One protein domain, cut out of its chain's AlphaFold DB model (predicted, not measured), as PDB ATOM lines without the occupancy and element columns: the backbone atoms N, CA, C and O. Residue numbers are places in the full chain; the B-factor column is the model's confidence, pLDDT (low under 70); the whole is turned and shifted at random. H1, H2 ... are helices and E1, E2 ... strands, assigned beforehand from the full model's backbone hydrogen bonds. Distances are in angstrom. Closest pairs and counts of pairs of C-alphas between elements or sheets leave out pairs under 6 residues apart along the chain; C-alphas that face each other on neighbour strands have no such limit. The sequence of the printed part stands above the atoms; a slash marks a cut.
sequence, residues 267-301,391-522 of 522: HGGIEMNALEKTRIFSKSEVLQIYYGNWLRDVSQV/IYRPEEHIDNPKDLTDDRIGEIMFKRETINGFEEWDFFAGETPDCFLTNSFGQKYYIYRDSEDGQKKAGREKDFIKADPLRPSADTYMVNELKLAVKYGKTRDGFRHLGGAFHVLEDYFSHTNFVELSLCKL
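AT A GLANCE: This is residues 267 to 301 and 391 to 522 of the 522 residues of an uncharacterized protein of Kaistella jeonii (UniProt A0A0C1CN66). Two helical hairpins, H1 with H2 and H4 with H5, pack together where H5 crosses H2, with H5 in the middle between H2 and H4. Long loops with the short helix H3 and the small strand hairpin E1 and E2 make the rest of the body, and residues 514 to 522, with H6, stick out as an arm. The 167 printed residues hold six named helices and two strands, in the order H1 H2 E1 E2 H3 H4 H5 H6; the class is mostly helix, and the sheet E1 - E2 is antiparallel. The whole is compact, with a radius of gyration of the C-alphas of 17.2 A and spans of 51 by 49 by 30 A.

HOW THE PARTS SIT: H1, residues 267 to 276, and H2, residues 283 to 299, form a hairpin and touch, at a shallow tilt of 23 degrees, opposite ways; their closest C-alphas, of Gly 268 and Tyr 290, are 5.9 A apart. H2 touches H5, residues 492 to 511, at a steep tilt of 60 degrees, the closest C-alphas being those of Gly 292 and Arg 496, 3.9 A. H4, residues 474 to 488, forms a hairpin with H5, at a shallow tilt of 22 degrees, opposite ways; the closest C-alphas, of Ala 485 and Gly 494, are 4.0 A apart. H2 and H4 are apart. E1, residues 414 to 418, and E2, residues 421 to 425, are a hairpin, with N 416 and O 423 2.8 A apart, within hydrogen-bond range. The closest C-alphas of E1 and H4, of Thr 418 and Leu 484, are 7.3 A apart. H3, residues 452 to 457, touches no helix. H6, residues 514 to 519, is close to H5 but not clearly touching: the closest C-alphas, of Phe 509 and Val 515, are 7.3 A apart. Every O i to N i+4 pair is within hydrogen-bond range in H1, H3, H4 and H6, but 11 of 13 in H2 and 13 of 16 in H5.

IN THESE COORDINATES: H1 begins at C-alpha 267, (18.747, 2.518, 18.202). H2 is 24.1 A long, with a kink of 27 degrees near residue 293. H4 is 20.9 A long, and H5, 28.2 A, ends at C-alpha 511, (27.132, -5.449, 25.643).

THE WHOLE: The C-alphas farthest apart, of Glu 411 and Leu 522, are 50.9 A apart. Residues 302 to 390 are cut out; C-alphas 301 and 391 are 7.9 A apart. The links E2 to H3 and H3 to H4 are long. The pLDDT is under 70 in residues 399 to 412, 427 to 471 and 510 to 522.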
ATOM      1  N   HIS A 267      19.639   3.626  18.596       83.19
ATOM      2  CA  HIS A 267      18.747   2.518  18.202       83.19
ATOM      3  C   HIS A 267      17.786   2.906  17.065       83.19
ATOM      4  O   HIS A 267      17.725   2.253  16.023       83.19
ATOM      5  N   GLY A 268      17.119   4.059  17.176       84.19
ATOM      6  CA  GLY A 268      16.189   4.529  16.147       84.19
ATOM      7  C   GLY A 268      16.885   4.897  14.845       84.19
ATOM      8  O   GLY A 268      16.375   4.598  13.768       84.19
ATOM      9  N   GLY A 269      18.075   5.491  14.907       83.75
ATOM     10  CA  GLY A 269      18.880   5.757  13.717       83.75
ATOM     11  C   GLY A 269      19.324   4.472  13.008       83.75
ATOM     12  O   GLY A 269      19.264   4.398  11.776       83.75
ATOM     13  N   ILE A 270      19.737   3.457  13.774       85.56
ATOM     14  CA  ILE A 270      20.151   2.140  13.272       85.56
ATOM     15  C   ILE A 270      18.972   1.443  12.594       85.56
ATOM     16  O   ILE A 270      19.093   1.070  11.423       85.56
ATOM     17  N   GLU A 271      17.824   1.335  13.266       88.06
ATOM     18  CA  GLU A 271      16.634   0.691  12.707       88.06
ATOM     19  C   GLU A 271      16.142   1.390  11.440       88.06
ATOM     20  O   GLU A 271      15.895   0.735  10.424       88.06
ATOM     21  N   MET A 272      16.047   2.724  11.459       88.75
ATOM     22  CA  MET A 272      15.619   3.503  10.296       88.75
ATOM     23  C   MET A 272      16.553   3.259   9.107       88.75
ATOM     24  O   MET A 272      16.103   2.962   8.001       88.75
ATOM     25  N   ASN A 273      17.867   3.294   9.333       87.62
ATOM     26  CA  ASN A 273      18.854   3.065   8.283       87.62
ATOM     27  C   ASN A 273      18.818   1.626   7.747       87.62
ATOM     28  O   ASN A 273      18.855   1.419   6.530       87.62
ATOM     29  N   ALA A 274      18.744   0.640   8.640       87.88
ATOM     30  CA  ALA A 274      18.774  -0.772   8.289       87.88
ATOM     31  C   ALA A 274      17.492  -1.196   7.567       87.88
ATOM     32  O   ALA A 274      17.564  -1.819   6.506       87.88
ATOM     33  N   LEU A 275      16.324  -0.834   8.103       91.31
ATOM     34  CA  LEU A 275      15.032  -1.341   7.647       91.31
ATOM     35  C   LEU A 275      14.474  -0.565   6.453       91.31
ATOM     36  O   LEU A 275      13.969  -1.206   5.527       91.31
ATOM     37  N   GLU A 276      14.610   0.766   6.390       85.75
ATOM     38  CA  GLU A 276      14.095   1.538   5.245       85.75
ATOM     39  C   GLU A 276      14.781   1.128   3.929       85.75
ATOM     40  O   GLU A 276      14.143   1.057   2.874       85.75
ATOM     41  N   LYS A 277      16.070   0.762   3.983       84.75
ATOM     42  CA  LYS A 277      16.833   0.298   2.811       84.75
ATOM     43  C   LYS A 277      16.342  -1.036   2.253       84.75
ATOM     44  O   LYS A 277      16.506  -1.284   1.058       84.75
ATOM     45  N   THR A 278      15.731  -1.883   3.082       85.12
ATOM     46  CA  THR A 278      15.250  -3.208   2.650       85.12
ATOM     47  C   THR A 278      14.047  -3.135   1.714       85.12
ATOM     48  O   THR A 278      13.802  -4.080   0.967       85.12
ATOM     49  N   ARG A 279      13.279  -2.033   1.756       83.69
ATOM     50  CA  ARG A 279      11.972  -1.880   1.086       83.69
ATOM     51  C   ARG A 279      10.916  -2.921   1.502       83.69
ATOM     52  O   ARG A 279       9.889  -3.038   0.838       83.69
ATOM     53  N   ILE A 280      11.145  -3.663   2.590       90.69
ATOM     54  CA  ILE A 280      10.182  -4.621   3.168       90.69
ATOM     55  C   ILE A 280       9.130  -3.889   4.013       90.69
ATOM     56  O   ILE A 280       7.962  -4.302   4.071       90.69
ATOM     57  N   PHE A 281       9.548  -2.796   4.651       93.62
ATOM     58  CA  PHE A 281       8.740  -1.956   5.523       93.62
ATOM     59  C   PHE A 281       8.708  -0.525   4.983       93.62
ATOM     60  O   PHE A 281       9.716   0.015   4.526       93.62
ATOM     61  N   SER A 282       7.535   0.091   5.027       93.12
ATOM     62  CA  SER A 282       7.360   1.527   4.850       93.12
ATOM     63  C   SER A 282       7.913   2.278   6.058       93.12
ATOM     64  O   SER A 282       7.956   1.747   7.165       93.12
ATOM     65  N   LYS A 283       8.246   3.558   5.879       90.94
ATOM     66  CA  LYS A 283       8.713   4.431   6.967       90.94
ATOM     67  C   LYS A 283       7.801   4.407   8.204       90.94
ATOM     68  O   LYS A 283       8.276   4.397   9.331       90.94
ATOM     69  N   SER A 284       6.482   4.357   8.003       91.44
ATOM     70  CA  SER A 284       5.523   4.285   9.112       91.44
ATOM     71  C   SER A 284       5.500   2.925   9.815       91.44
ATOM     72  O   SER A 284       5.126   2.871  10.984       91.44
ATOM     73  N   GLU A 285       5.829   1.833   9.123       95.25
ATOM     74  CA  GLU A 285       5.998   0.513   9.742       95.25
ATOM     75  C   GLU A 285       7.323   0.465  10.510       95.25
ATOM     76  O   GLU A 285       7.333   0.003  11.643       95.25
ATOM     77  N   VAL A 286       8.407   1.023   9.957       94.94
ATOM     78  CA  VAL A 286       9.707   1.109  10.649       94.94
ATOM     79  C   VAL A 286       9.593   1.901  11.952       94.94
ATOM     80  O   VAL A 286      10.066   1.438  12.978       94.94
ATOM     81  N   LEU A 287       8.870   3.025  11.966       94.06
ATOM     82  CA  LEU A 287       8.614   3.772  13.204       94.06
ATOM     83  C   LEU A 287       7.821   2.974  14.252       94.06
ATOM     84  O   LEU A 287       8.022   3.170  15.446       94.06
ATOM     85  N   GLN A 288       6.914   2.085  13.832       95.56
ATOM     86  CA  GLN A 288       6.181   1.208  14.755       95.56
ATOM     87  C   GLN A 288       7.047   0.061  15.279       95.56
ATOM     88  O   GLN A 288       6.842  -0.368  16.412       95.56
ATOM     89  N   ILE A 289       7.999  -0.419  14.472       96.88
ATOM     90  CA  ILE A 289       9.025  -1.363  14.923       96.88
ATOM     91  C   ILE A 289       9.882  -0.660  15.973       96.88
ATOM     92  O   ILE A 289       9.917  -1.109  17.115       96.88
ATOM     93  N   TYR A 290      10.404   0.523  15.652       95.50
ATOM     94  CA  TYR A 290      11.252   1.269  16.571       95.50
ATOM     95  C   TYR A 290      10.546   1.655  17.867       95.50
ATOM     96  O   TYR A 290      11.148   1.631  18.933       95.50
ATOM     97  N   TYR A 291       9.244   1.935  17.822       96.31
ATOM     98  CA  TYR A 291       8.467   2.152  19.037       96.31
ATOM     99  C   TYR A 291       8.542   0.962  20.012       96.31
ATOM    100  O   TYR A 291       8.627   1.164  21.219       96.31
ATOM    101  N   GLY A 292       8.566  -0.275  19.507       95.12
ATOM    102  CA  GLY A 292       8.771  -1.469  20.325       95.12
ATOM    103  C   GLY A 292      10.139  -1.527  21.004       95.12
ATOM    104  O   GLY A 292      10.212  -1.871  22.182       95.12
ATOM    105  N   ASN A 293      11.192  -1.149  20.276       94.31
ATOM    106  CA  ASN A 293      12.562  -1.057  20.782       94.31
ATOM    107  C   ASN A 293      12.685   0.060  21.834       94.31
ATOM    108  O   ASN A 293      13.032  -0.191  22.984       94.31
ATOM    109  N   TRP A 294      12.213   1.260  21.494       94.19
ATOM    110  CA  TRP A 294      12.176   2.428  22.373       94.19
ATOM    111  C   TRP A 294      11.451   2.172  23.703       94.19
ATOM    112  O   TRP A 294      11.850   2.684  24.746       94.19
ATOM    113  N   LEU A 295      10.385   1.362  23.703       94.25
ATOM    114  CA  LEU A 295       9.702   0.983  24.941       94.25
ATOM    115  C   LEU A 295      10.614   0.211  25.904       94.25
ATOM    116  O   LEU A 295      10.431   0.339  27.115       94.25
ATOM    117  N   ARG A 296      11.561  -0.586  25.395       92.50
ATOM    118  CA  ARG A 296      12.525  -1.320  26.224       92.50
ATOM    119  C   ARG A 296      13.539  -0.363  26.832       92.50
ATOM    120  O   ARG A 296      13.628  -0.326  28.059       92.50
ATOM    121  N   ASP A 297      14.148   0.498  26.014       88.00
ATOM    122  CA  ASP A 297      15.044   1.575  26.467       88.00
ATOM    123  C   ASP A 297      14.419   2.394  27.608       88.00
ATOM    124  O   ASP A 297      15.004   2.584  28.672       88.00
ATOM    125  N   VAL A 298      13.177   2.851  27.428       87.00
ATOM    126  CA  VAL A 298      12.516   3.703  28.425       87.00
ATOM    127  C   VAL A 298      12.074   2.921  29.659       87.00
ATOM    128  O   VAL A 298      12.059   3.477  30.758       87.00
ATOM    129  N   SER A 299      11.744   1.634  29.534       87.69
ATOM    130  CA  SER A 299      11.342   0.825  30.690       87.69
ATOM    131  C   SER A 299      12.457   0.653  31.730       87.69
ATOM    132  O   SER A 299      12.151   0.394  32.893       87.69
ATOM    133  N   GLN A 300      13.722   0.922  31.379       82.44
ATOM    134  CA  GLN A 300      14.857   0.934  32.310       82.44
ATOM    135  C   GLN A 300      14.681   1.901  33.489       82.44
ATOM    136  O   GLN A 300      15.192   1.650  34.581       82.44
ATOM    137  N   VAL A 301      13.918   2.990  33.323       80.06
ATOM    138  CA  VAL A 301      13.645   3.916  34.437       80.06
ATOM    139  C   VAL A 301      12.594   3.378  35.403       80.06
ATOM    140  O   VAL A 301      12.401   3.964  36.466       80.06
ATOM    141  N   ILE A 391       7.931  -2.875  32.977       86.38
ATOM    142  CA  ILE A 391       8.946  -2.407  33.924       86.38
ATOM    143  C   ILE A 391      10.319  -2.828  33.398       86.38
ATOM    144  O   ILE A 391      10.377  -3.599  32.442       86.38
ATOM    145  N   TYR A 392      11.396  -2.384  34.043       85.31
ATOM    146  CA  TYR A 392      12.741  -2.858  33.723       85.31
ATOM    147  C   TYR A 392      12.861  -4.377  33.911       85.31
ATOM    148  O   TYR A 392      12.451  -4.918  34.949       85.31
ATOM    149  N   ARG A 393      13.463  -5.053  32.925       80.69
ATOM    150  CA  ARG A 393      13.746  -6.492  32.964       80.69
ATOM    151  C   ARG A 393      15.153  -6.793  32.426       80.69
ATOM    152  O   ARG A 393      15.438  -6.431  31.287       80.69
ATOM    153  N   PRO A 394      16.015  -7.500  33.181       76.38
ATOM    154  CA  PRO A 394      17.386  -7.786  32.748       76.38
ATOM    155  C   PRO A 394      17.483  -8.526  31.407       76.38
ATOM    156  O   PRO A 394      18.390  -8.272  30.617       76.38
ATOM    157  N   GLU A 395      16.540  -9.430  31.112       76.38
ATOM    158  CA  GLU A 395      16.545 -10.203  29.867       76.38
ATOM    159  C   GLU A 395      16.284  -9.369  28.606       76.38
ATOM    160  O   GLU A 395      16.578  -9.832  27.504       76.38
ATOM    161  N   GLU A 396      15.733  -8.165  28.745       85.62
ATOM    162  CA  GLU A 396      15.521  -7.250  27.621       85.62
ATOM    163  C   GLU A 396      16.818  -6.542  27.223       85.62
ATOM    164  O   GLU A 396      16.966  -6.205  26.056       85.62
ATOM    165  N   HIS A 397      17.765  -6.417  28.160       82.12
ATOM    166  CA  HIS A 397      18.978  -5.598  28.040       82.12
ATOM    167  C   HIS A 397      20.283  -6.402  28.091       82.12
ATOM    168  O   HIS A 397      21.374  -5.848  28.179       82.12
ATOM    169  N   ILE A 398      20.199  -7.740  28.087       74.75
ATOM    170  CA  ILE A 398      21.378  -8.624  28.209       74.75
ATOM    171  C   ILE A 398      22.136  -8.370  29.535       74.75
ATOM    172  O   ILE A 398      23.310  -8.711  29.696       74.75
ATOM    173  N   ASP A 399      21.452  -7.814  30.533       68.81
ATOM    174  CA  ASP A 399      22.056  -7.494  31.816       68.81
ATOM    175  C   ASP A 399      22.318  -8.758  32.635       68.81
ATOM    176  O   ASP A 399      21.609  -9.763  32.540       68.81
ATOM    177  N   ASN A 400      23.363  -8.708  33.463       62.47
ATOM    178  CA  ASN A 400      23.702  -9.798  34.365       62.47
ATOM    179  C   ASN A 400      22.902  -9.663  35.675       62.47
ATOM    180  O   ASN A 400      23.187  -8.752  36.454       62.47
ATOM    181  N   PRO A 401      21.966 -10.580  35.975       59.66
ATOM    182  CA  PRO A 401      21.141 -10.493  37.176       59.66
ATOM    183  C   PRO A 401      21.841 -10.944  38.474       59.66
ATOM    184  O   PRO A 401      21.209 -10.973  39.534       59.66
ATOM    185  N   LYS A 402      23.137 -11.290  38.426       54.16
ATOM    186  CA  LYS A 402      23.902 -11.744  39.596       54.16
ATOM    187  C   LYS A 402      23.813 -10.746  40.757       54.16
ATOM    188  O   LYS A 402      24.105  -9.566  40.595       54.16
ATOM    189  N   ASP A 403      23.503 -11.265  41.946       51.09
ATOM    190  CA  ASP A 403      23.398 -10.520  43.210       51.09
ATOM    191  C   ASP A 403      22.261  -9.472  43.259       51.09
ATOM    192  O   ASP A 403      22.187  -8.701  44.220       51.09
ATOM    193  N   LEU A 404      21.331  -9.460  42.287       55.41
ATOM    194  CA  LEU A 404      20.088  -8.689  42.407       55.41
ATOM    195  C   LEU A 404      19.243  -9.232  43.570       55.41
ATOM    196  O   LEU A 404      19.041 -10.441  43.695       55.41
ATOM    197  N   THR A 405      18.741  -8.345  44.431       54.38
ATOM    198  CA  THR A 405      17.853  -8.697  45.549       54.38
ATOM    199  C   THR A 405      16.442  -9.032  45.070       54.38
ATOM    200  O   THR A 405      16.037  -8.626  43.984       54.38
ATOM    201  N   ASP A 406      15.695  -9.843  45.839       59.59
ATOM    202  CA  ASP A 406      14.287 -10.124  45.519       59.59
ATOM    203  C   ASP A 406      13.454  -8.875  45.755       59.59
ATOM    204  O   ASP A 406      13.116  -8.541  46.892       59.59
ATOM    205  N   ASP A 407      13.170  -8.188  44.653       58.59
ATOM    206  CA  ASP A 407      12.481  -6.911  44.628       58.59
ATOM    207  C   ASP A 407      10.993  -7.077  44.284       58.59
ATOM    208  O   ASP A 407      10.298  -6.087  44.043       58.59
ATOM    209  N   ARG A 408      10.475  -8.317  44.274       62.09
ATOM    210  CA  ARG A 408       9.037  -8.574  44.141       62.09
ATOM    211  C   ARG A 408       8.283  -8.041  45.342       62.09
ATOM    212  O   ARG A 408       8.609  -8.324  46.497       62.09
ATOM    213  N   ILE A 409       7.215  -7.311  45.060       54.75
ATOM    214  CA  ILE A 409       6.388  -6.649  46.078       54.75
ATOM    215  C   ILE A 409       4.909  -7.062  45.935       54.75
ATOM    216  O   ILE A 409       4.113  -6.854  46.849       54.75
ATOM    217  N   GLY A 410       4.552  -7.736  44.837       58.34
ATOM    218  CA  GLY A 410       3.257  -8.358  44.566       58.34
ATOM    219  C   GLY A 410       2.169  -7.398  44.087       58.34
ATOM    220  O   GLY A 410       1.001  -7.779  44.081       58.34
ATOM    221  N   GLU A 411       2.516  -6.158  43.724       57.91
ATOM    222  CA  GLU A 411       1.530  -5.121  43.385       57.91
ATOM    223  C   GLU A 411       1.753  -4.401  42.059       57.91
ATOM    224  O   GLU A 411       0.789  -3.858  41.514       57.91
ATOM    225  N   ILE A 412       2.956  -4.432  41.477       66.44
ATOM    226  CA  ILE A 412       3.166  -3.898  40.122       66.44
ATOM    227  C   ILE A 412       2.851  -5.009  39.124       66.44
ATOM    228  O   ILE A 412       3.646  -5.354  38.263       66.44
ATOM    229  N   MET A 413       1.651  -5.576  39.273       74.62
ATOM    230  CA  MET A 413       1.171  -6.648  38.422       74.62
ATOM    231  C   MET A 413       0.763  -6.053  37.080       74.62
ATOM    232  O   MET A 413      -0.201  -5.277  36.988       74.62
ATOM    233  N   PHE A 414       1.491  -6.418  36.039       78.56
ATOM    234  CA  PHE A 414       1.131  -6.134  34.657       78.56
ATOM    235  C   PHE A 414       0.967  -7.444  33.898       78.56
ATOM    236  O   PHE A 414       1.477  -8.493  34.293       78.56
ATOM    237  N   LYS A 415       0.186  -7.396  32.823       86.44
ATOM    238  CA  LYS A 415      -0.038  -8.548  31.960       86.44
ATOM    239  C   LYS A 415       1.005  -8.538  30.867       86.44
ATOM    240  O   LYS A 415       0.925  -7.752  29.927       86.44
ATOM    241  N   ARG A 416       1.966  -9.443  30.987       84.31
ATOM    242  CA  ARG A 416       2.928  -9.713  29.934       84.31
ATOM    243  C   ARG A 416       2.290 -10.618  28.891       84.31
ATOM    244  O   ARG A 416       1.690 -11.642  29.210       84.31
ATOM    245  N   GLU A 417       2.461 -10.252  27.634       87.06
ATOM    246  CA  GLU A 417       2.026 -11.055  26.502       87.06
ATOM    247  C   GLU A 417       3.009 -12.199  26.222       87.06
ATOM    248  O   GLU A 417       4.227 -12.012  26.206       87.06
ATOM    249  N   THR A 418       2.483 -13.405  26.009       83.94
ATOM    250  CA  THR A 418       3.265 -14.596  25.669       83.94
ATOM    251  C   THR A 418       2.638 -15.332  24.494       83.94
ATOM    252  O   THR A 418       1.492 -15.100  24.096       83.94
ATOM    253  N   ILE A 419       3.382 -16.273  23.905       81.81
ATOM    254  CA  ILE A 419       2.873 -17.049  22.767       81.81
ATOM    255  C   ILE A 419       1.565 -17.789  23.108       81.81
ATOM    256  O   ILE A 419       0.688 -17.920  22.246       81.81
ATOM    257  N   ASN A 420       1.407 -18.171  24.381       84.00
ATOM    258  CA  ASN A 420       0.292 -18.948  24.919       84.00
ATOM    259  C   ASN A 420      -0.824 -18.094  25.550       84.00
ATOM    260  O   ASN A 420      -1.798 -18.660  26.042       84.00
ATOM    261  N   GLY A 421      -0.721 -16.761  25.534       86.44
ATOM    262  CA  GLY A 421      -1.730 -15.870  26.110       86.44
ATOM    263  C   GLY A 421      -1.098 -14.728  26.893       86.44
ATOM    264  O   GLY A 421      -0.272 -13.999  26.357       86.44
ATOM    265  N   PHE A 422      -1.504 -14.570  28.150       85.94
ATOM    266  CA  PHE A 422      -0.972 -13.549  29.046       85.94
ATOM    267  C   PHE A 422      -0.542 -14.179  30.362       85.94
ATOM    268  O   PHE A 422      -1.209 -15.080  30.871       85.94
ATOM    269  N   GLU A 423       0.543 -13.662  30.915       82.81
ATOM    270  CA  GLU A 423       1.056 -14.018  32.232       82.81
ATOM    271  C   GLU A 423       1.081 -12.759  33.099       82.81
ATOM    272  O   GLU A 423       1.405 -11.671  32.621       82.81
ATOM    273  N   GLU A 424       0.687 -12.882  34.366       81.62
ATOM    274  CA  GLU A 424       0.823 -11.774  35.309       81.62
ATOM    275  C   GLU A 424       2.258 -11.718  35.827       81.62
ATOM    276  O   GLU A 424       2.841 -12.744  36.182       81.62
ATOM    277  N   TRP A 425       2.813 -10.513  35.869       72.31
ATOM    278  CA  TRP A 425       4.230 -10.296  36.123       72.31
ATOM    279  C   TRP A 425       4.464  -9.124  37.076       72.31
ATOM    280  O   TRP A 425       3.687  -8.175  37.062       72.31
ATOM    281  N   ASP A 426       5.535  -9.186  37.871       73.25
ATOM    282  CA  ASP A 426       5.975  -8.159  38.835       73.25
ATOM    283  C   ASP A 426       7.485  -7.891  38.675       73.25
ATOM    284  O   ASP A 426       8.133  -8.492  37.817       73.25
ATOM    285  N   PHE A 427       8.060  -7.004  39.492       69.69
ATOM    286  CA  PHE A 427       9.503  -6.762  39.545       69.69
ATOM    287  C   PHE A 427      10.347  -8.029  39.642       69.69
ATOM    288  O   PHE A 427       9.903  -9.098  40.063       69.69
ATOM    289  N   PHE A 428      11.604  -7.879  39.234       61.00
ATOM    290  CA  PHE A 428      12.547  -8.974  39.146       61.00
ATOM    291  C   PHE A 428      12.689  -9.725  40.480       61.00
ATOM    292  O   PHE A 428      12.955  -9.148  41.538       61.00
ATOM    293  N   ALA A 429      12.518 -11.043  40.412       52.41
ATOM    294  CA  ALA A 429      12.778 -11.948  41.517       52.41
ATOM    295  C   ALA A 429      14.288 -12.166  41.628       52.41
ATOM    296  O   ALA A 429      14.845 -12.964  40.877       52.41
ATOM    297  N   GLY A 430      14.931 -11.465  42.554       53.91
ATOM    298  CA  GLY A 430      16.355 -11.566  42.859       53.91
ATOM    299  C   GLY A 430      16.938 -12.974  42.892       53.91
ATOM    300  O   GLY A 430      16.244 -13.990  43.036       53.91
ATOM    301  N   GLU A 431      18.253 -13.028  42.738       52.59
ATOM    302  CA  GLU A 431      18.988 -14.261  42.505       52.59
ATOM    303  C   GLU A 431      19.788 -14.711  43.723       52.59
ATOM    304  O   GLU A 431      20.318 -13.920  44.503       52.59
ATOM    305  N   THR A 432      19.919 -16.027  43.868       49.06
ATOM    306  CA  THR A 432      20.954 -16.607  44.722       49.06
ATOM    307  C   THR A 432      22.326 -16.446  44.046       49.06
ATOM    308  O   THR A 432      22.403 -16.610  42.827       49.06
ATOM    309  N   PRO A 433      23.425 -16.235  44.795       43.06
ATOM    310  CA  PRO A 433      24.778 -16.029  44.247       43.06
ATOM    311  C   PRO A 433      25.289 -17.126  43.290       43.06
ATOM    312  O   PRO A 433      26.227 -16.906  42.521       43.06
ATOM    313  N   ASP A 434      24.672 -18.312  43.331       42.44
ATOM    314  CA  ASP A 434      25.031 -19.498  42.547       42.44
ATOM    315  C   ASP A 434      24.737 -19.376  41.040       42.44
ATOM    316  O   ASP A 434      25.191 -20.216  40.258       42.44
ATOM    317  N   CYS A 435      24.020 -18.334  40.601       44.09
ATOM    318  CA  CYS A 435      23.706 -18.128  39.185       44.09
ATOM    319  C   CYS A 435      24.947 -17.844  38.315       44.09
ATOM    320  O   CYS A 435      24.898 -18.058  37.106       44.09
ATOM    321  N   PHE A 436      26.092 -17.462  38.905       40.97
ATOM    322  CA  PHE A 436      27.323 -17.171  38.158       40.97
ATOM    323  C   PHE A 436      28.607 -17.462  38.956       40.97
ATOM    324  O   PHE A 436      29.142 -16.591  39.653       40.97
ATOM    325  N   LEU A 437      29.186 -18.652  38.767       36.03
ATOM    326  CA  LEU A 437      30.615 -18.885  39.010       36.03
ATOM    327  C   LEU A 437      31.401 -18.538  37.736       36.03
ATOM    328  O   LEU A 437      31.361 -19.260  36.742       36.03
ATOM    329  N   THR A 438      32.108 -17.408  37.757       35.94
ATOM    330  CA  THR A 438      32.962 -16.928  36.659       35.94
ATOM    331  C   THR A 438      34.289 -17.695  36.620       35.94
ATOM    332  O   THR A 438      34.968 -17.782  37.644       35.94
ATOM    333  N   ASN A 439      34.706 -18.193  35.449       33.53
ATOM    334  CA  ASN A 439      36.082 -18.653  35.210       33.53
ATOM    335  C   ASN A 439      36.919 -17.575  34.486       33.53
ATOM    336  O   ASN A 439      36.399 -16.564  34.023       33.53
ATOM    337  N   SER A 440      38.237 -17.777  34.431       34.56
ATOM    338  CA  SER A 440      39.264 -16.757  34.161       34.56
ATOM    339  C   SER A 440      39.407 -16.269  32.709       34.56
ATOM    340  O   SER A 440      40.401 -15.619  32.400       34.56
ATOM    341  N   PHE A 441      38.461 -16.556  31.811       35.31
ATOM    342  CA  PHE A 441      38.488 -16.042  30.435       35.31
ATOM    343  C   PHE A 441      37.186 -15.305  30.117       35.31
ATOM    344  O   PHE A 441      36.148 -15.902  29.820       35.31
ATOM    345  N   GLY A 442      37.258 -13.978  30.224       43.75
ATOM    346  CA  GLY A 442      36.129 -13.062  30.148       43.75
ATOM    347  C   GLY A 442      35.504 -12.978  28.764       43.75
ATOM    348  O   GLY A 442      35.894 -12.126  27.984       43.75
ATOM    349  N   GLN A 443      34.522 -13.840  28.483       47.84
ATOM    350  CA  GLN A 443      33.200 -13.383  28.020       47.84
ATOM    351  C   GLN A 443      32.180 -14.481  27.700       47.84
ATOM    352  O   GLN A 443      30.997 -14.192  27.539       47.84
ATOM    353  N   LYS A 444      32.574 -15.758  27.663       43.34
ATOM    354  CA  LYS A 444      31.670 -16.858  27.271       43.34
ATOM    355  C   LYS A 444      30.479 -17.118  28.214       43.34
ATOM    356  O   LYS A 444      29.673 -17.991  27.903       43.34
ATOM    357  N   TYR A 445      30.354 -16.383  29.324       47.91
ATOM    358  CA  TYR A 445      29.464 -16.730  30.439       47.91
ATOM    359  C   TYR A 445      28.731 -15.547  31.108       47.91
ATOM    360  O   TYR A 445      28.158 -15.755  32.171       47.91
ATOM    361  N   TYR A 446      28.749 -14.327  30.546       49.00
ATOM    362  CA  TYR A 446      28.044 -13.172  31.151       49.00
ATOM    363  C   TYR A 446      26.571 -13.060  30.751       49.00
ATOM    364  O   TYR A 446      25.794 -12.453  31.475       49.00
ATOM    365  N   ILE A 447      26.186 -13.675  29.632       55.47
ATOM    366  CA  ILE A 447      24.796 -13.726  29.179       55.47
ATOM    367  C   ILE A 447      24.192 -15.023  29.709       55.47
ATOM    368  O   ILE A 447      24.661 -16.111  29.352       55.47
ATOM    369  N   TYR A 448      23.183 -14.909  30.573       59.03
ATOM    370  CA  TYR A 448      22.446 -16.057  31.099       59.03
ATOM    371  C   TYR A 448      21.913 -16.929  29.948       59.03
ATOM    372  O   TYR A 448      21.466 -16.408  28.928       59.03
ATOM    373  N   ARG A 449      21.980 -18.259  30.094       60.78
ATOM    374  CA  ARG A 449      21.444 -19.234  29.127       60.78
ATOM    375  C   ARG A 449      20.596 -20.259  29.856       60.78
ATOM    376  O   ARG A 449      21.108 -21.002  30.691       60.78
ATOM    377  N   ASP A 450      19.326 -20.329  29.495       61.44
ATOM    378  CA  ASP A 450      18.348 -21.196  30.151       61.44
ATOM    379  C   ASP A 450      18.285 -22.619  29.548       61.44
ATOM    380  O   ASP A 450      17.924 -23.568  30.245       61.44
ATOM    381  N   SER A 451      18.711 -22.817  28.295       64.31
ATOM    382  CA  SER A 451      18.687 -24.129  27.627       64.31
ATOM    383  C   SER A 451      19.774 -25.104  28.105       64.31
ATOM    384  O   SER A 451      20.922 -24.726  28.346       64.31
ATOM    385  N   GLU A 452      19.449 -26.402  28.173       66.19
ATOM    386  CA  GLU A 452      20.389 -27.456  28.599       66.19
ATOM    387  C   GLU A 452      21.637 -27.530  27.693       66.19
ATOM    388  O   GLU A 452      22.762 -27.644  28.179       66.19
ATOM    389  N   ASP A 453      21.462 -27.412  26.373       66.94
ATOM    390  CA  ASP A 453      22.569 -27.340  25.405       66.94
ATOM    391  C   ASP A 453      23.404 -26.061  25.584       66.94
ATOM    392  O   ASP A 453      24.638 -26.108  25.568       66.94
ATOM    393  N   GLY A 454      22.745 -24.922  25.829       63.41
ATOM    394  CA  GLY A 454      23.398 -23.656  26.147       63.41
ATOM    395  C   GLY A 454      24.265 -23.751  27.402       63.41
ATOM    396  O   GLY A 454      25.401 -23.277  27.384       63.41
ATOM    397  N   GLN A 455      23.774 -24.432  28.440       64.44
ATOM    398  CA  GLN A 455      24.483 -24.660  29.702       64.44
ATOM    399  C   GLN A 455      25.620 -25.690  29.582       64.44
ATOM    400  O   GLN A 455      26.684 -25.494  30.171       64.44
ATOM    401  N   LYS A 456      25.473 -26.736  28.751       66.81
ATOM    402  CA  LYS A 456      26.574 -27.666  28.413       66.81
ATOM    403  C   LYS A 456      27.707 -26.952  27.689       66.81
ATOM    404  O   LYS A 456      28.861 -27.044  28.098       66.81
ATOM    405  N   LYS A 457      27.378 -26.163  26.660       62.56
ATOM    406  CA  LYS A 457      28.344 -25.284  25.975       62.56
ATOM    407  C   LYS A 457      28.946 -24.257  26.931       62.56
ATOM    408  O   LYS A 457      30.077 -23.817  26.717       62.56
ATOM    409  N   ALA A 458      28.212 -23.924  27.993       58.28
ATOM    410  CA  ALA A 458      28.683 -23.081  29.069       58.28
ATOM    411  C   ALA A 458      29.575 -23.819  30.115       58.28
ATOM    412  O   ALA A 458      29.938 -23.242  31.137       58.28
ATOM    413  N   GLY A 459      29.957 -25.081  29.892       60.91
ATOM    414  CA  GLY A 459      30.816 -25.849  30.803       60.91
ATOM    415  C   GLY A 459      30.116 -26.371  32.064       60.91
ATOM    416  O   GLY A 459      30.788 -26.830  32.987       60.91
ATOM    417  N   ARG A 460      28.778 -26.329  32.121       61.12
ATOM    418  CA  ARG A 460      27.976 -26.773  33.273       61.12
ATOM    419  C   ARG A 460      27.397 -28.167  33.059       61.12
ATOM    420  O   ARG A 460      26.194 -28.370  33.059       61.12
ATOM    421  N   GLU A 461      28.276 -29.145  32.876       62.31
ATOM    422  CA  GLU A 461      27.874 -30.540  32.632       62.31
ATOM    423  C   GLU A 461      27.359 -31.263  33.890       62.31
ATOM    424  O   GLU A 461      26.752 -32.327  33.774       62.31
ATOM    425  N   LYS A 462      27.616 -30.711  35.088       57.78
ATOM    426  CA  LYS A 462      27.330 -31.357  36.384       57.78
ATOM    427  C   LYS A 462      26.304 -30.632  37.261       57.78
ATOM    428  O   LYS A 462      25.679 -31.295  38.077       57.78
ATOM    429  N   ASP A 463      26.096 -29.332  37.046       59.22
ATOM    430  CA  ASP A 463      25.200 -28.481  37.842       59.22
ATOM    431  C   ASP A 463      24.322 -27.635  36.909       59.22
ATOM    432  O   ASP A 463      24.600 -26.461  36.668       59.22
ATOM    433  N   PHE A 464      23.281 -28.240  36.334       60.25
ATOM    434  CA  PHE A 464      22.314 -27.528  35.496       60.25
ATOM    435  C   PHE A 464      21.432 -26.613  36.354       60.25
ATOM    436  O   PHE A 464      20.780 -27.079  37.289       60.25
ATOM    437  N   ILE A 465      21.350 -25.324  36.010       56.22
ATOM    438  CA  ILE A 465      20.270 -24.468  36.510       56.22
ATOM    439  C   ILE A 465      19.018 -24.828  35.725       56.22
ATOM    440  O   ILE A 465      18.987 -24.770  34.497       56.22
ATOM    441  N   LYS A 466      17.964 -25.218  36.433       53.34
ATOM    442  CA  LYS A 466      16.659 -25.397  35.810       53.34
ATOM    443  C   LYS A 466      16.155 -24.026  35.352       53.34
ATOM    444  O   LYS A 466      16.067 -23.124  36.177       53.34
ATOM    445  N   ALA A 467      15.815 -23.898  34.069       51.59
ATOM    446  CA  ALA A 467      15.178 -22.700  33.533       51.59
ATOM    447  C   ALA A 467      13.935 -22.355  34.366       51.59
ATOM    448  O   ALA A 467      13.027 -23.183  34.498       51.59
ATOM    449  N   ASP A 468      13.911 -21.158  34.944       57.19
ATOM    450  CA  ASP A 468      12.697 -20.598  35.520       57.19
ATOM    451  C   ASP A 468      11.884 -20.000  34.358       57.19
ATOM    452  O   ASP A 468      12.402 -19.139  33.647       57.19
ATOM    453  N   PRO A 469      10.637 -20.446  34.108       56.06
ATOM    454  CA  PRO A 469       9.780 -19.857  33.077       56.06
ATOM    455  C   PRO A 469       9.570 -18.349  33.264       56.06
ATOM    456  O   PRO A 469       9.334 -17.639  32.289       56.06
ATOM    457  N   LEU A 470       9.707 -17.861  34.503       57.34
ATOM    458  CA  LEU A 470       9.660 -16.443  34.840       57.34
ATOM    459  C   LEU A 470      11.008 -15.721  34.630       57.34
ATOM    460  O   LEU A 470      11.137 -14.551  34.968       57.34
ATOM    461  N   ARG A 471      12.037 -16.403  34.120       62.59
ATOM    462  CA  ARG A 471      13.391 -15.858  33.917       62.59
ATOM    463  C   ARG A 471      13.982 -16.398  32.611       62.59
ATOM    464  O   ARG A 471      14.924 -17.197  32.641       62.59
ATOM    465  N   PRO A 472      13.398 -16.041  31.454       70.06
ATOM    466  CA  PRO A 472      13.991 -16.418  30.182       70.06
ATOM    467  C   PRO A 472      15.343 -15.719  30.029       70.06
ATOM    468  O   PRO A 472      15.524 -14.592  30.485       70.06
ATOM    469  N   SER A 473      16.287 -16.359  29.352       72.38
ATOM    470  CA  SER A 473      17.475 -15.651  28.873       72.38
ATOM    471  C   SER A 473      17.124 -14.651  27.770       72.38
ATOM    472  O   SER A 473      16.063 -14.744  27.149       72.38
ATOM    473  N   ALA A 474      18.023 -13.700  27.501       78.50
ATOM    474  CA  ALA A 474      17.808 -12.683  26.471       78.50
ATOM    475  C   ALA A 474      17.554 -13.290  25.077       78.50
ATOM    476  O   ALA A 474      16.703 -12.809  24.332       78.50
ATOM    477  N   ASP A 475      18.204 -14.410  24.739       77.06
ATOM    478  CA  ASP A 475      17.934 -15.147  23.499       77.06
ATOM    479  C   ASP A 475      16.541 -15.796  23.499       77.06
ATOM    480  O   ASP A 475      15.823 -15.708  22.501       77.06
ATOM    481  N   THR A 476      16.111 -16.391  24.614       77.50
ATOM    482  CA  THR A 476      14.750 -16.933  24.758       77.50
ATOM    483  C   THR A 476      13.697 -15.827  24.679       77.50
ATOM    484  O   THR A 476      12.670 -16.006  24.017       77.50
ATOM    485  N   TYR A 477      13.943 -14.676  25.310       84.62
ATOM    486  CA  TYR A 477      13.087 -13.497  25.214       84.62
ATOM    487  C   TYR A 477      12.980 -13.013  23.763       84.62
ATOM    488  O   TYR A 477      11.874 -12.999  23.222       84.62
ATOM    489  N   MET A 478      14.109 -12.754  23.098       89.25
ATOM    490  CA  MET A 478      14.154 -12.329  21.695       89.25
ATOM    491  C   MET A 478      13.408 -13.306  20.773       89.25
ATOM    492  O   MET A 478      12.615 -12.896  19.927       89.25
ATOM    493  N   VAL A 479      13.596 -14.619  20.948       87.88
ATOM    494  CA  VAL A 479      12.880 -15.641  20.163       87.88
ATOM    495  C   VAL A 479      11.370 -15.590  20.405       87.88
ATOM    496  O   VAL A 479      10.590 -15.792  19.470       87.88
ATOM    497  N   ASN A 480      10.930 -15.346  21.638       88.81
ATOM    498  CA  ASN A 480       9.508 -15.229  21.951       88.81
ATOM    499  C   ASN A 480       8.892 -13.963  21.346       88.81
ATOM    500  O   ASN A 480       7.812 -14.056  20.765       88.81
ATOM    501  N   GLU A 481       9.599 -12.835  21.388       94.81
ATOM    502  CA  GLU A 481       9.198 -11.595  20.717       94.81
ATOM    503  C   GLU A 481       9.077 -11.789  19.197       94.81
ATOM    504  O   GLU A 481       8.056 -11.444  18.606       94.81
ATOM    505  N   LEU A 482      10.032 -12.478  18.559       96.56
ATOM    506  CA  LEU A 482       9.933 -12.826  17.135       96.56
ATOM    507  C   LEU A 482       8.717 -13.713  16.828       96.56
ATOM    508  O   LEU A 482       8.034 -13.513  15.823       96.56
ATOM    509  N   LYS A 483       8.407 -14.692  17.687       96.44
ATOM    510  CA  LYS A 483       7.208 -15.531  17.520       96.44
ATOM    511  C   LYS A 483       5.922 -14.718  17.666       96.44
ATOM    512  O   LYS A 483       4.973 -14.969  16.925       96.44
ATOM    513  N   LEU A 484       5.882 -13.761  18.594       96.25
ATOM    514  CA  LEU A 484       4.752 -12.848  18.769       96.25
ATOM    515  C   LEU A 484       4.599 -11.913  17.565       96.25
ATOM    516  O   LEU A 484       3.493 -11.783  17.043       96.25
ATOM    517  N   ALA A 485       5.701 -11.370  17.049       97.12
ATOM    518  CA  ALA A 485       5.712 -10.575  15.826       97.12
ATOM    519  C   ALA A 485       5.127 -11.353  14.637       97.12
ATOM    520  O   ALA A 485       4.258 -10.856  13.924       97.12
ATOM    521  N   VAL A 486       5.532 -12.618  14.461       96.69
ATOM    522  CA  VAL A 486       4.983 -13.498  13.415       96.69
ATOM    523  C   VAL A 486       3.502 -13.801  13.650       96.69
ATOM    524  O   VAL A 486       2.719 -13.761  12.702       96.69
ATOM    525  N   LYS A 487       3.099 -14.080  14.896       96.50
ATOM    526  CA  LYS A 487       1.704 -14.366  15.267       96.50
ATOM    527  C   LYS A 487       0.776 -13.190  14.954       96.50
ATOM    528  O   LYS A 487      -0.321 -13.412  14.448       96.50
ATOM    529  N   TYR A 488       1.208 -11.964  15.243       95.69
ATOM    530  CA  TYR A 488       0.422 -10.749  15.013       95.69
ATOM    531  C   TYR A 488       0.566 -10.170  13.603       95.69
ATOM    532  O   TYR A 488      -0.273  -9.369  13.182       95.69
ATOM    533  N   GLY A 489       1.588 -10.583  12.854       95.44
ATOM    534  CA  GLY A 489       1.837 -10.134  11.489       95.44
ATOM    535  C   GLY A 489       2.140  -8.636  11.400       95.44
ATOM    536  O   GLY A 489       2.601  -8.013  12.350       95.44
ATOM    537  N   LYS A 490       1.869  -8.034  10.238       95.31
ATOM    538  CA  LYS A 490       2.089  -6.600   9.977       95.31
ATOM    539  C   LYS A 490       1.008  -5.719  10.620       95.31
ATOM    540  O   LYS A 490       0.224  -5.066   9.937       95.31
ATOM    541  N   THR A 491       0.943  -5.748  11.941       95.81
ATOM    542  CA  THR A 491       0.053  -4.929  12.773       95.81
ATOM    543  C   THR A 491       0.888  -4.132  13.768       95.81
ATOM    544  O   THR A 491       2.049  -4.463  13.991       95.81
ATOM    545  N   ARG A 492       0.308  -3.103  14.404       94.00
ATOM    546  CA  ARG A 492       1.013  -2.313  15.431       94.00
ATOM    547  C   ARG A 492       1.620  -3.184  16.537       94.00
ATOM    548  O   ARG A 492       2.741  -2.939  16.959       94.00
ATOM    549  N   ASP A 493       0.904  -4.229  16.955       94.69
ATOM    550  CA  ASP A 493       1.358  -5.147  17.999       94.69
ATOM    551  C   ASP A 493       2.454  -6.077  17.476       94.69
ATOM    552  O   ASP A 493       3.466  -6.273  18.145       94.69
ATOM    553  N   GLY A 494       2.324  -6.572  16.241       96.94
ATOM    554  CA  GLY A 494       3.386  -7.361  15.618       96.94
ATOM    555  C   GLY A 494       4.677  -6.568  15.400       96.94
ATOM    556  O   GLY A 494       5.759  -7.093  15.648       96.94
ATOM    557  N   PHE A 495       4.578  -5.292  15.016       97.62
ATOM    558  CA  PHE A 495       5.733  -4.402  14.905       97.62
ATOM    559  C   PHE A 495       6.343  -4.068  16.264       97.62
ATOM    560  O   PHE A 495       7.559  -4.147  16.397       97.62
ATOM    561  N   ARG A 496       5.525  -3.798  17.289       96.50
ATOM    562  CA  ARG A 496       5.997  -3.585  18.665       96.50
ATOM    563  C   ARG A 496       6.826  -4.773  19.172       96.50
ATOM    564  O   ARG A 496       7.902  -4.569  19.724       96.50
ATOM    565  N   HIS A 497       6.364  -6.003  18.951       97.25
ATOM    566  CA  HIS A 497       7.128  -7.202  19.315       97.25
ATOM    567  C   HIS A 497       8.389  -7.383  18.461       97.25
ATOM    568  O   HIS A 497       9.433  -7.781  18.969       97.25
ATOM    569  N   LEU A 498       8.335  -7.047  17.170       97.19
ATOM    570  CA  LEU A 498       9.526  -7.076  16.321       97.19
ATOM    571  C   LEU A 498      10.602  -6.101  16.825       97.19
ATOM    572  O   LEU A 498      11.770  -6.472  16.877       97.19
ATOM    573  N   GLY A 499      10.195  -4.907  17.258       96.12
ATOM    574  CA  GLY A 499      11.070  -3.924  17.895       96.12
ATOM    575  C   GLY A 499      11.684  -4.421  19.197       96.12
ATOM    576  O   GLY A 499      12.884  -4.298  19.391       96.12
ATOM    577  N   GLY A 500      10.890  -5.057  20.065       94.88
ATOM    578  CA  GLY A 500      11.406  -5.667  21.296       94.88
ATOM    579  C   GLY A 500      12.474  -6.739  21.035       94.88
ATOM    580  O   GLY A 500      13.450  -6.836  21.773       94.88
ATOM    581  N   ALA A 501      12.340  -7.510  19.949       95.19
ATOM    582  CA  ALA A 501      13.378  -8.449  19.525       95.19
ATOM    583  C   ALA A 501      14.629  -7.747  18.968       95.19
ATOM    584  O   ALA A 501      15.746  -8.192  19.233       95.19
ATOM    585  N   PHE A 502      14.454  -6.687  18.176       94.38
ATOM    586  CA  PHE A 502      15.568  -5.926  17.604       94.38
ATOM    587  C   PHE A 502      16.357  -5.162  18.657       94.38
ATOM    588  O   PHE A 502      17.577  -5.150  18.564       94.38
ATOM    589  N   HIS A 503      15.702  -4.681  19.707       92.88
ATOM    590  CA  HIS A 503      16.366  -4.097  20.866       92.88
ATOM    591  C   HIS A 503      17.444  -5.027  21.446       92.88
ATOM    592  O   HIS A 503      18.610  -4.660  21.510       92.88
ATOM    593  N   VAL A 504      17.100  -6.289  21.737       88.00
ATOM    594  CA  VAL A 504      18.074  -7.286  22.229       88.00
ATOM    595  C   VAL A 504      19.206  -7.511  21.220       88.00
ATOM    596  O   VAL A 504      20.364  -7.697  21.588       88.00
ATOM    597  N   LEU A 505      18.888  -7.537  19.925       88.00
ATOM    598  CA  LEU A 505      19.891  -7.724  18.876       88.00
ATOM    599  C   LEU A 505      20.862  -6.536  18.782       88.00
ATOM    600  O   LEU A 505      22.043  -6.742  18.504       88.00
ATOM    601  N   GLU A 506      20.372  -5.320  18.992       84.62
ATOM    602  CA  GLU A 506      21.158  -4.087  18.998       84.62
ATOM    603  C   GLU A 506      22.037  -4.009  20.250       84.62
ATOM    604  O   GLU A 506      23.260  -3.884  20.124       84.62
ATOM    605  N   ASP A 507      21.455  -4.249  21.428       81.38
ATOM    606  CA  ASP A 507      22.169  -4.317  22.707       81.38
ATOM    607  C   ASP A 507      23.270  -5.383  22.691       81.38
ATOM    608  O   ASP A 507      24.318  -5.209  23.314       81.38
ATOM    609  N   TYR A 508      23.122  -6.464  21.918       77.56
ATOM    610  CA  TYR A 508      24.178  -7.468  21.779       77.56
ATOM    611  C   TYR A 508      25.506  -6.859  21.309       77.56
ATOM    612  O   TYR A 508      26.562  -7.240  21.812       77.56
ATOM    613  N   PHE A 509      25.500  -5.903  20.380       70.56
ATOM    614  CA  PHE A 509      26.740  -5.270  19.917       70.56
ATOM    615  C   PHE A 509      27.334  -4.306  20.952       70.56
ATOM    616  O   PHE A 509      28.559  -4.178  21.011       70.56
ATOM    617  N   SER A 510      26.488  -3.696  21.783       64.75
ATOM    618  CA  SER A 510      26.874  -2.778  22.861       64.75
ATOM    619  C   SER A 510      27.401  -3.510  24.105       64.75
ATOM    620  O   SER A 510      28.342  -3.049  24.746       64.75
ATOM    621  N   HIS A 511      26.837  -4.680  24.426       62.19
ATOM    622  CA  HIS A 511      27.132  -5.449  25.643       62.19
ATOM    623  C   HIS A 511      28.125  -6.604  25.428       62.19
ATOM    624  O   HIS A 511      28.610  -7.208  26.387       62.19
ATOM    625  N   THR A 512      28.468  -6.934  24.181       54.97
ATOM    626  CA  THR A 512      29.551  -7.883  23.884       54.97
ATOM    627  C   THR A 512      30.875  -7.147  23.720       54.97
ATOM    628  O   THR A 512      30.912  -6.005  23.272       54.97
ATOM    629  N   ASN A 513      32.013  -7.814  23.953       51.81
ATOM    630  CA  ASN A 513      33.325  -7.289  23.545       51.81
ATOM    631  C   ASN A 513      33.439  -7.228  22.016       51.81
ATOM    632  O   ASN A 513      34.542  -7.274  21.495       51.81
ATOM    633  N   PHE A 514      32.351  -7.164  21.246       47.81
ATOM    634  CA  PHE A 514      32.417  -6.930  19.816       47.81
ATOM    635  C   PHE A 514      33.205  -5.654  19.509       47.81
ATOM    636  O   PHE A 514      34.063  -5.687  18.630       47.81
ATOM    637  N   VAL A 515      33.006  -4.579  20.279       46.75
ATOM    638  CA  VAL A 515      33.806  -3.348  20.169       46.75
ATOM    639  C   VAL A 515      35.271  -3.610  20.549       46.75
ATOM    640  O   VAL A 515      36.165  -3.301  19.765       46.75
ATOM    641  N   GLU A 516      35.536  -4.278  21.677       43.28
ATOM    642  CA  GLU A 516      36.898  -4.626  22.135       43.28
ATOM    643  C   GLU A 516      37.659  -5.548  21.148       43.28
ATOM    644  O   GLU A 516      38.843  -5.352  20.871       43.28
ATOM    645  N   LEU A 517      36.975  -6.535  20.561       43.66
ATOM    646  CA  LEU A 517      37.508  -7.509  19.602       43.66
ATOM    647  C   LEU A 517      37.674  -6.912  18.200       43.66
ATOM    648  O   LEU A 517      38.568  -7.335  17.463       43.66
ATOM    649  N   SER A 518      36.827  -5.952  17.825       43.44
ATOM    650  CA  SER A 518      36.954  -5.205  16.569       43.44
ATOM    651  C   SER A 518      38.102  -4.196  16.640       43.44
ATOM    652  O   SER A 518      38.832  -4.056  15.663       43.44
ATOM    653  N   LEU A 519      38.330  -3.579  17.806       42.91
ATOM    654  CA  LEU A 519      39.473  -2.695  18.056       42.91
ATOM    655  C   LEU A 519      40.809  -3.449  18.127       42.91
ATOM    656  O   LEU A 519      41.808  -2.922  17.666       42.91
ATOM    657  N   CYS A 520      40.843  -4.696  18.615       39.94
ATOM    658  CA  CYS A 520      42.058  -5.528  18.575       39.94
ATOM    659  C   CYS A 520      42.432  -6.043  17.168       39.94
ATOM    660  O   CYS A 520      43.482  -6.669  17.009       39.94
ATOM    661  N   LYS A 521      41.559  -5.869  16.164       34.75
ATOM    662  CA  LYS A 521      41.799  -6.272  14.766       34.75
ATOM    663  C   LYS A 521      42.260  -5.124  13.858       34.75
ATOM    664  O   LYS A 521      42.638  -5.414  12.720       34.75
ATOM    665  N   LEU A 522      42.201  -3.879  14.330       34.66
ATOM    666  CA  LEU A 522      42.837  -2.704  13.718       34.66
ATOM    667  C   LEU A 522      44.249  -2.536  14.291       34.66
ATOM    668  O   LEU A 522      45.120  -2.072  13.521       34.66
TER     669      LEU A 522